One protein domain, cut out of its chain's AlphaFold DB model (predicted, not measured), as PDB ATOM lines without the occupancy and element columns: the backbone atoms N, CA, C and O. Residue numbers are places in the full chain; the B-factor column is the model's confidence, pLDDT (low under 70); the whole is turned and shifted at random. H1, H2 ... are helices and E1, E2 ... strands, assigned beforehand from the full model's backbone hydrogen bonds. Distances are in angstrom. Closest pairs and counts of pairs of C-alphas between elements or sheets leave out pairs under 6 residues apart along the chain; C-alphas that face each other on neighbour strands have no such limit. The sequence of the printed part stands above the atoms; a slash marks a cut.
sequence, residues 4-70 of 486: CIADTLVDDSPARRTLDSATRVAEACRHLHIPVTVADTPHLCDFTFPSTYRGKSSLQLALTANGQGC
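What this domain is: This is residues 4 to 70 of the 486 residues of an uncharacterized protein of Calocera viscosa (strain TUFC12733) (UniProt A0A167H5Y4). This is a loose model with little regular structure: helix H1 with the short strand E1 beside it makes one end, and the hairpin of E2 and E3 makes an arm at the other. The 67 printed residues hold H1, E1, E2 and E3 in that order, mixed in class, with 24 residues in named elements. The radius of gyration of the C-alphas is 14.5 A, and the spans are 43 by 31 by 19 A.

How they stand to each other: Residues 4 to 5 pair, parallel, with residues 37 to 38 of E1, residues 36 to 38. The closest C-alphas of H1, residues 19 to 31, and E1 are those of Ala 26 and Val 36, 6.1 A apart. Every O i to N i+4 pair of H1 is within hydrogen-bond range. E2, residues 51 to 54, and E3, residues 60 to 63, form an antiparallel hairpin at 170 degrees, with N 51 and O 63 at 2.8 A. H1 is apart from both.

Where its parts are: H1 is 18.4 A long from C-alpha 19 at (175.319, 123.295, 126.983). E1 measures 6.7 A, E2 10.2 A and E3 10.3 A, ending at C-alpha 63, (183.342, 129.338, 151.978).

The domain as a whole: The printed part has no cut. The E1 to E2 link is long, 12 residues. Residues 8 to 15 have pLDDT under 70.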
ATOM      1  N   CYS A   4     185.381 132.630 132.741       88.44
ATOM      2  CA  CYS A   4     184.053 132.579 133.351       88.44
ATOM      3  C   CYS A   4     182.985 132.573 132.257       88.44
ATOM      4  O   CYS A   4     182.856 133.543 131.512       88.44
ATOM      5  N   ILE A   5     182.208 131.495 132.179       87.06
ATOM      6  CA  ILE A   5     181.054 131.373 131.285       87.06
ATOM      7  C   ILE A   5     179.799 131.675 132.110       87.06
ATOM      8  O   ILE A   5     179.444 130.892 132.989       87.06
ATOM      9  N   ALA A   6     179.162 132.823 131.866       80.38
ATOM     10  CA  ALA A   6     177.992 133.296 132.622       80.38
ATOM     11  C   ALA A   6     176.713 133.429 131.771       80.38
ATOM     12  O   ALA A   6     175.638 133.680 132.304       80.38
ATOM     13  N   ASP A   7     176.813 133.239 130.455       73.00
ATOM     14  CA  ASP A   7     175.733 133.345 129.462       73.00
ATOM     15  C   ASP A   7     174.886 132.058 129.332       73.00
ATOM     16  O   ASP A   7     174.175 131.855 128.347       73.00
ATOM     17  N   THR A   8     174.956 131.184 130.342       64.94
ATOM     18  CA  THR A   8     174.123 129.980 130.503       64.94
ATOM     19  C   THR A   8     172.862 130.225 131.348       64.94
ATOM     20  O   THR A   8     172.002 129.340 131.396       64.94
ATOM     21  N   LEU A   9     172.744 131.407 131.980       61.72
ATOM     22  CA  LEU A   9     171.668 131.796 132.904       61.72
ATOM     23  C   LEU A   9     170.270 131.814 132.250       61.72
ATOM     24  O   LEU A   9     170.112 132.059 131.055       61.72
ATOM     25  N   VAL A  10     169.257 131.545 133.078       56.38
ATOM     26  CA  VAL A  10     167.833 131.413 132.728       56.38
ATOM     27  C   VAL A  10     167.191 132.787 132.508       56.38
ATOM     28  O   VAL A  10     166.595 133.347 133.417       56.38
ATOM     29  N   ASP A  11     167.307 133.326 131.305       54.19
ATOM     30  CA  ASP A  11     166.318 134.254 130.750       54.19
ATOM     31  C   ASP A  11     166.238 133.999 129.239       54.19
ATOM     32  O   ASP A  11     167.242 133.607 128.636       54.19
ATOM     33  N   ASP A  12     165.065 134.196 128.627       56.50
ATOM     34  CA  ASP A  12     164.765 133.978 127.191       56.50
ATOM     35  C   ASP A  12     165.478 134.995 126.266       56.50
ATOM     36  O   ASP A  12     164.935 135.524 125.295       56.50
ATOM     37  N   SER A  13     166.735 135.303 126.574       59.41
ATOM     38  CA  SER A  13     167.603 136.119 125.749       59.41
ATOM     39  C   SER A  13     168.142 135.286 124.579       59.41
ATOM     40  O   SER A  13     168.692 134.200 124.791       59.41
ATOM     41  N   PRO A  14     168.095 135.800 123.335       59.84
ATOM     42  CA  PRO A  14     168.675 135.138 122.164       59.84
ATOM     43  C   PRO A  14     170.209 134.984 122.235       59.84
ATOM     44  O   PRO A  14     170.802 134.363 121.358       59.84
ATOM     45  N   ALA A  15     170.860 135.526 123.271       61.91
ATOM     46  CA  ALA A  15     172.297 135.419 123.521       61.91
ATOM     47  C   ALA A  15     172.703 134.199 124.382       61.91
ATOM     48  O   ALA A  15     173.837 134.141 124.857       61.91
ATOM     49  N   ARG A  16     171.800 133.237 124.616       71.94
ATOM     50  CA  ARG A  16     172.072 132.070 125.468       71.94
ATOM     51  C   ARG A  16     173.027 131.076 124.805       71.94
ATOM     52  O   ARG A  16     172.773 130.577 123.707       71.94
ATOM     53  N   ARG A  17     174.094 130.707 125.515       79.00
ATOM     54  CA  ARG A  17     175.019 129.652 125.082       79.00
ATOM     55  C   ARG A  17     174.418 128.266 125.316       79.00
ATOM     56  O   ARG A  17     173.853 127.993 126.374       79.00
ATOM     57  N   THR A  18     174.558 127.367 124.342       82.31
ATOM     58  CA  THR A  18     174.128 125.967 124.492       82.31
ATOM     59  C   THR A  18     175.049 125.204 125.445       82.31
ATOM     60  O   THR A  18     176.240 125.508 125.542       82.31
ATOM     61  N   LEU A  19     174.520 124.169 126.112       82.12
ATOM     62  CA  LEU A  19     175.319 123.295 126.983       82.12
ATOM     63  C   LEU A  19     176.498 122.672 126.220       82.12
ATOM     64  O   LEU A  19     177.615 122.679 126.715       82.12
ATOM     65  N   ASP A  20     176.271 122.223 124.983       85.38
ATOM     66  CA  ASP A  20     177.315 121.671 124.109       85.38
ATOM     67  C   ASP A  20     178.443 122.676 123.814       85.38
ATOM     68  O   ASP A  20     179.629 122.345 123.869       85.38
ATOM     69  N   SER A  21     178.092 123.941 123.554       87.69
ATOM     70  CA  SER A  21     179.088 124.996 123.369       87.69
ATOM     71  C   SER A  21     179.865 125.269 124.659       87.69
ATOM     72  O   SER A  21     181.083 125.433 124.600       87.69
ATOM     73  N   ALA A  22     179.197 125.291 125.818       88.69
ATOM     74  CA  ALA A  22     179.861 125.455 127.110       88.69
ATOM     75  C   ALA A  22     180.826 124.295 127.411       88.69
ATOM     76  O   ALA A  22     181.948 124.549 127.851       88.69
ATOM     77  N   THR A  23     180.443 123.053 127.098       90.81
ATOM     78  CA  THR A  23     181.301 121.865 127.228       90.81
ATOM     79  C   THR A  23     182.547 121.977 126.357       90.81
ATOM     80  O   THR A  23     183.653 121.834 126.871       90.81
ATOM     81  N   ARG A  24     182.405 122.336 125.073       92.50
ATOM     82  CA  ARG A  24     183.553 122.510 124.163       92.50
ATOM     83  C   ARG A  24     184.526 123.587 124.635       92.50
ATOM     84  O   ARG A  24     185.740 123.406 124.553       92.50
ATOM     85  N   VAL A  25     184.011 124.707 125.147       91.00
ATOM     86  CA  VAL A  25     184.864 125.763 125.714       91.00
ATOM     87  C   VAL A  25     185.568 125.264 126.974       91.00
ATOM     88  O   VAL A  25     186.759 125.522 127.132       91.00
ATOM     89  N   ALA A  26     184.874 124.533 127.848       91.50
ATOM     90  CA  ALA A  26     185.474 123.978 129.056       91.50
ATOM     91  C   ALA A  26     186.581 122.958 128.738       91.50
ATOM     92  O   ALA A  26     187.659 123.020 129.324       91.50
ATOM     93  N   GLU A  27     186.368 122.072 127.764       94.00
ATOM     94  CA  GLU A  27     187.381 121.123 127.283       94.00
ATOM     95  C   GLU A  27     188.598 121.832 126.681       94.00
ATOM     96  O   GLU A  27     189.734 121.511 127.030       94.00
ATOM     97  N   ALA A  28     188.382 122.851 125.843       94.62
ATOM     98  CA  ALA A  28     189.469 123.655 125.291       94.62
ATOM     99  C   ALA A  28     190.269 124.377 126.391       94.62
ATOM    100  O   ALA A  28     191.499 124.396 126.349       94.62
ATOM    101  N   CYS A  29     189.590 124.927 127.406       94.69
ATOM    102  CA  CYS A  29     190.246 125.549 128.559       94.69
ATOM    103  C   CYS A  29     191.102 124.536 129.328       94.69
ATOM    104  O   CYS A  29     192.258 124.828 129.635       94.69
ATOM    105  N   ARG A  30     190.588 123.321 129.559       93.12
ATOM    106  CA  ARG A  30     191.330 122.238 130.221       93.12
ATOM    107  C   ARG A  30     192.556 121.800 129.426       93.12
ATOM    108  O   ARG A  30     193.621 121.636 130.017       93.12
ATOM    109  N   HIS A  31     192.440 121.677 128.103       95.00
ATOM    110  CA  HIS A  31     193.577 121.375 127.226       95.00
ATOM    111  C   HIS A  31     194.665 122.454 127.261       95.00
ATOM    112  O   HIS A  31     195.843 122.140 127.125       95.00
ATOM    113  N   LEU A  32     194.281 123.712 127.470       95.62
ATOM    114  CA  LEU A  32     195.200 124.844 127.585       95.62
ATOM    115  C   LEU A  32     195.647 125.128 129.031       95.62
ATOM    116  O   LEU A  32     196.329 126.123 129.265       95.62
ATOM    117  N   HIS A  33     195.269 124.285 129.999       93.12
ATOM    118  CA  HIS A  33     195.522 124.485 131.432       93.12
ATOM    119  C   HIS A  33     195.021 125.840 131.970       93.12
ATOM    120  O   HIS A  33     195.635 126.457 132.842       93.12
ATOM    121  N   ILE A  34     193.885 126.309 131.453       95.25
ATOM    122  CA  ILE A  34     193.212 127.528 131.897       95.25
ATOM    123  C   ILE A  34     192.032 127.128 132.790       95.25
ATOM    124  O   ILE A  34     191.116 126.474 132.295       95.25
ATOM    125  N   PRO A  35     191.994 127.541 134.071       93.25
ATOM    126  CA  PRO A  35     190.855 127.260 134.939       93.25
ATOM    127  C   PRO A  35     189.565 127.866 134.381       93.25
ATOM    128  O   PRO A  35     189.503 129.078 134.126       93.25
ATOM    129  N   VAL A  36     188.528 127.039 134.238       92.69
ATOM    130  CA  VAL A  36     187.200 127.469 133.782       92.69
ATOM    131  C   VAL A  36     186.141 127.316 134.875       92.69
ATOM    132  O   VAL A  36     186.162 126.392 135.687       92.69
ATOM    133  N   THR A  37     185.184 128.238 134.900       89.75
ATOM    134  CA  THR A  37     183.961 128.127 135.700       89.75
ATOM    135  C   THR A  37     182.752 128.445 134.826       89.75
ATOM    136  O   THR A  37     182.783 129.381 134.023       89.75
ATOM    137  N   VAL A  38     181.702 127.638 134.953       88.25
ATOM    138  CA  VAL A  38     180.479 127.703 134.148       88.25
ATOM    139  C   VAL A  38     179.283 127.886 135.076       88.25
ATOM    140  O   VAL A  38     179.025 127.054 135.947       88.25
ATOM    141  N   ALA A  39     178.547 128.983 134.903       80.12
ATOM    142  CA  ALA A  39     177.365 129.276 135.705       80.12
ATOM    143  C   ALA A  39     176.307 128.165 135.562       80.12
ATOM    144  O   ALA A  39     176.110 127.602 134.481       80.12
ATOM    145  N   ASP A  40     175.669 127.822 136.683       75.56
ATOM    146  CA  ASP A  40     174.640 126.780 136.832       75.56
ATOM    147  C   ASP A  40     175.034 125.355 136.401       75.56
ATOM    148  O   ASP A  40     174.200 124.452 136.412       75.56
ATOM    149  N   THR A  41     176.313 125.111 136.090       84.12
ATOM    150  CA  THR A  41     176.787 123.806 135.607       84.12
ATOM    151  C   THR A  41     178.017 123.318 136.390       84.12
ATOM    152  O   THR A  41     179.127 123.299 135.854       84.12
ATOM    153  N   PRO A  42     177.859 122.886 137.662       83.00
ATOM    154  CA  PRO A  42     178.991 122.586 138.547       83.00
ATOM    155  C   PRO A  42     179.968 121.521 138.028       83.00
ATOM    156  O   PRO A  42     181.145 121.571 138.357       83.00
ATOM    157  N   HIS A  43     179.507 120.573 137.208       86.25
ATOM    158  CA  HIS A  43     180.340 119.495 136.658       86.25
ATOM    159  C   HIS A  43     181.302 119.955 135.546       86.25
ATOM    160  O   HIS A  43     182.253 119.244 135.218       86.25
ATOM    161  N   LEU A  44     181.078 121.138 134.962       88.00
ATOM    162  CA  LEU A  44     181.982 121.743 133.977       88.00
ATOM    163  C   LEU A  44     182.986 122.716 134.612       88.00
ATOM    164  O   LEU A  44     183.884 123.194 133.925       88.00
ATOM    165  N   CYS A  45     182.856 123.009 135.906       87.81
ATOM    166  CA  CYS A  45     183.738 123.924 136.619       87.81
ATOM    167  C   CYS A  45     185.007 123.222 137.112       87.81
ATOM    168  O   CYS A  45     184.922 122.194 137.777       87.81
ATOM    169  N   ASP A  46     186.166 123.844 136.905       88.62
ATOM    170  CA  ASP A  46     187.409 123.475 137.593       88.62
ATOM    171  C   ASP A  46     187.508 124.171 138.966       88.62
ATOM    172  O   ASP A  46     188.182 123.694 139.877       88.62
ATOM    173  N   PHE A  47     186.809 125.302 139.140       87.31
ATOM    174  CA  PHE A  47     186.710 126.032 140.406       87.31
ATOM    175  C   PHE A  47     185.340 126.707 140.580       87.31
ATOM    176  O   PHE A  47     184.609 126.968 139.623       87.31
ATOM    177  N   THR A  48     184.982 127.016 141.829       83.25
ATOM    178  CA  THR A  48     183.749 127.741 142.180       83.25
ATOM    179  C   THR A  48     184.087 129.002 142.963       83.25
ATOM    180  O   THR A  48     184.915 128.954 143.873       83.25
ATOM    181  N   PHE A  49     183.413 130.116 142.666       83.94
ATOM    182  CA  PHE A  49     183.545 131.333 143.465       83.94
ATOM    183  C   PHE A  49     182.982 131.124 144.878       83.94
ATOM    184  O   PHE A  49     181.792 130.828 145.033       83.94
ATOM    185  N   PRO A  50     183.806 131.283 145.926       88.88
ATOM    186  CA  PRO A  50     183.340 131.118 147.287       88.88
ATOM    187  C   PRO A  50     182.543 132.341 147.747       88.88
ATOM    188  O   PRO A  50     182.750 133.475 147.318       88.88
ATOM    189  N   SER A  51     181.675 132.114 148.721       89.25
ATOM    190  CA  SER A  51     181.116 133.161 149.561       89.25
ATOM    191  C   SER A  51     182.230 133.724 150.445       89.25
ATOM    192  O   SER A  51     182.703 133.049 151.361       89.25
ATOM    193  N   THR A  52     182.673 134.950 150.170       91.75
ATOM    194  CA  THR A  52     183.806 135.569 150.873       91.75
ATOM    195  C   THR A  52     183.354 136.526 151.970       91.75
ATOM    196  O   THR A  52     182.323 137.192 151.861       91.75
ATOM    197  N   TYR A  53     184.106 136.580 153.061       89.44
ATOM    198  CA  TYR A  53     184.038 137.624 154.073       89.44
ATOM    199  C   TYR A  53     185.378 138.353 154.081       89.44
ATOM    200  O   TYR A  53     186.426 137.723 154.229       89.44
ATOM    201  N   ARG A  54     185.325 139.674 153.922       86.38
ATOM    202  CA  ARG A  54     186.459 140.579 154.106       86.38
ATOM    203  C   ARG A  54     186.063 141.596 155.167       86.38
ATOM    204  O   ARG A  54     185.148 142.387 154.945       86.38
ATOM    205  N   GLY A  55     186.686 141.496 156.338       74.75
ATOM    206  CA  GLY A  55     186.511 142.468 157.414       74.75
ATOM    207  C   GLY A  55     187.320 143.745 157.167       74.75
ATOM    208  O   GLY A  55     187.882 143.943 156.093       74.75
ATOM    209  N   LYS A  56     187.405 144.603 158.191       74.38
ATOM    210  CA  LYS A  56     188.309 145.770 158.200       74.38
ATOM    211  C   LYS A  56     189.780 145.398 158.440       74.38
ATOM    212  O   LYS A  56     190.643 146.249 158.265       74.38
ATOM    213  N   SER A  57     190.041 144.166 158.866       79.94
ATOM    214  CA  SER A  57     191.365 143.643 159.188       79.94
ATOM    215  C   SER A  57     191.922 142.756 158.073       79.94
ATOM    216  O   SER A  57     191.251 142.458 157.083       79.94
ATOM    217  N   SER A  58     193.132 142.244 158.293       82.81
ATOM    218  CA  SER A  58     193.803 141.281 157.409       82.81
ATOM    219  C   SER A  58     193.144 139.884 157.337       82.81
ATOM    220  O   SER A  58     193.575 139.052 156.540       82.81
ATOM    221  N   LEU A  59     192.101 139.597 158.133       88.69
ATOM    222  CA  LEU A  59     191.403 138.304 158.109       88.69
ATOM    223  C   LEU A  59     190.417 138.218 156.935       88.69
ATOM    224  O   LEU A  59     189.470 139.002 156.830       88.69
ATOM    225  N   GLN A  60     190.582 137.184 156.112       91.31
ATOM    226  CA  GLN A  60     189.647 136.829 155.049       91.31
ATOM    227  C   GLN A  60     189.155 135.397 155.246       91.31
ATOM    228  O   GLN A  60     189.921 134.516 155.624       91.31
ATOM    229  N   LEU A  61     187.873 135.162 154.972       91.75
ATOM    230  CA  LEU A  61     187.287 133.822 154.967       91.75
ATOM    231  C   LEU A  61     186.615 133.582 153.623       91.75
ATOM    232  O   LEU A  61     185.921 134.459 153.108       91.75
ATOM    233  N   ALA A  62     186.784 132.387 153.077       91.44
ATOM    234  CA  ALA A  62     186.140 131.948 151.852       91.44
ATOM    235  C   ALA A  62     185.431 130.621 152.121       91.44
ATOM    236  O   ALA A  62     186.038 129.685 152.633       91.44
ATOM    237  N   LEU A  63     184.140 130.547 151.801       89.69
ATOM    238  CA  LEU A  63     183.342 129.338 151.978       89.69
ATOM    239  C   LEU A  63     182.675 128.946 150.664       89.69
ATOM    240  O   LEU A  63     181.903 129.719 150.097       89.69
ATOM    241  N   THR A  64     182.943 127.732 150.199       87.56
ATOM    242  CA  THR A  64     182.323 127.147 149.006       87.56
ATOM    243  C   THR A  64     181.382 126.008 149.394       87.56
ATOM    244  O   THR A  64     181.617 125.303 150.371       87.56
ATOM    245  N   ALA A  65     180.308 125.837 148.625       85.81
ATOM    246  CA  ALA A  65     179.449 124.652 148.659       85.81
ATOM    247  C   ALA A  65     179.580 123.839 147.355       85.81
ATOM    248  O   ALA A  65     178.635 123.170 146.954       85.81
ATOM    249  N   ASN A  66     180.713 123.971 146.650       80.25
ATOM    250  CA  ASN A  66     181.020 123.294 145.381       80.25
ATOM    251  C   ASN A  66     179.878 123.390 144.350       80.25
ATOM    252  O   ASN A  66     179.480 122.407 143.731       80.25
ATOM    253  N   GLY A  67     179.288 124.583 144.236       72.94
ATOM    254  CA  GLY A  67     178.187 124.863 143.311       72.94
ATOM    255  C   GLY A  67     176.816 124.305 143.720       72.94
ATOM    256  O   GLY A  67     175.838 124.611 143.055       72.94
ATOM    257  N   GLN A  68     176.702 123.560 144.825       74.75
ATOM    258  CA  GLN A  68     175.455 122.893 145.240       74.75
ATOM    259  C   GLN A  68     174.487 123.790 146.032       74.75
ATOM    260  O   GLN A  68     173.366 123.392 146.336       74.75
ATOM    261  N   GLY A  69     174.894 125.006 146.415       77.06
ATOM    262  CA  GLY A  69     174.029 125.876 147.216       77.06
ATOM    263  C   GLY A  69     174.647 127.211 147.612       77.06
ATOM    264  O   GLY A  69     175.039 127.406 148.763       77.06
ATOM    265  N   CYS A  70     174.670 128.183 146.697       75.06
ATOM    266  CA  CYS A  70     175.261 129.510 146.929       75.06
ATOM    267  C   CYS A  70     174.607 130.275 148.100       75.06
ATOM    268  O   CYS A  70     175.287 130.941 148.893       75.06
TER     269      CYS A  70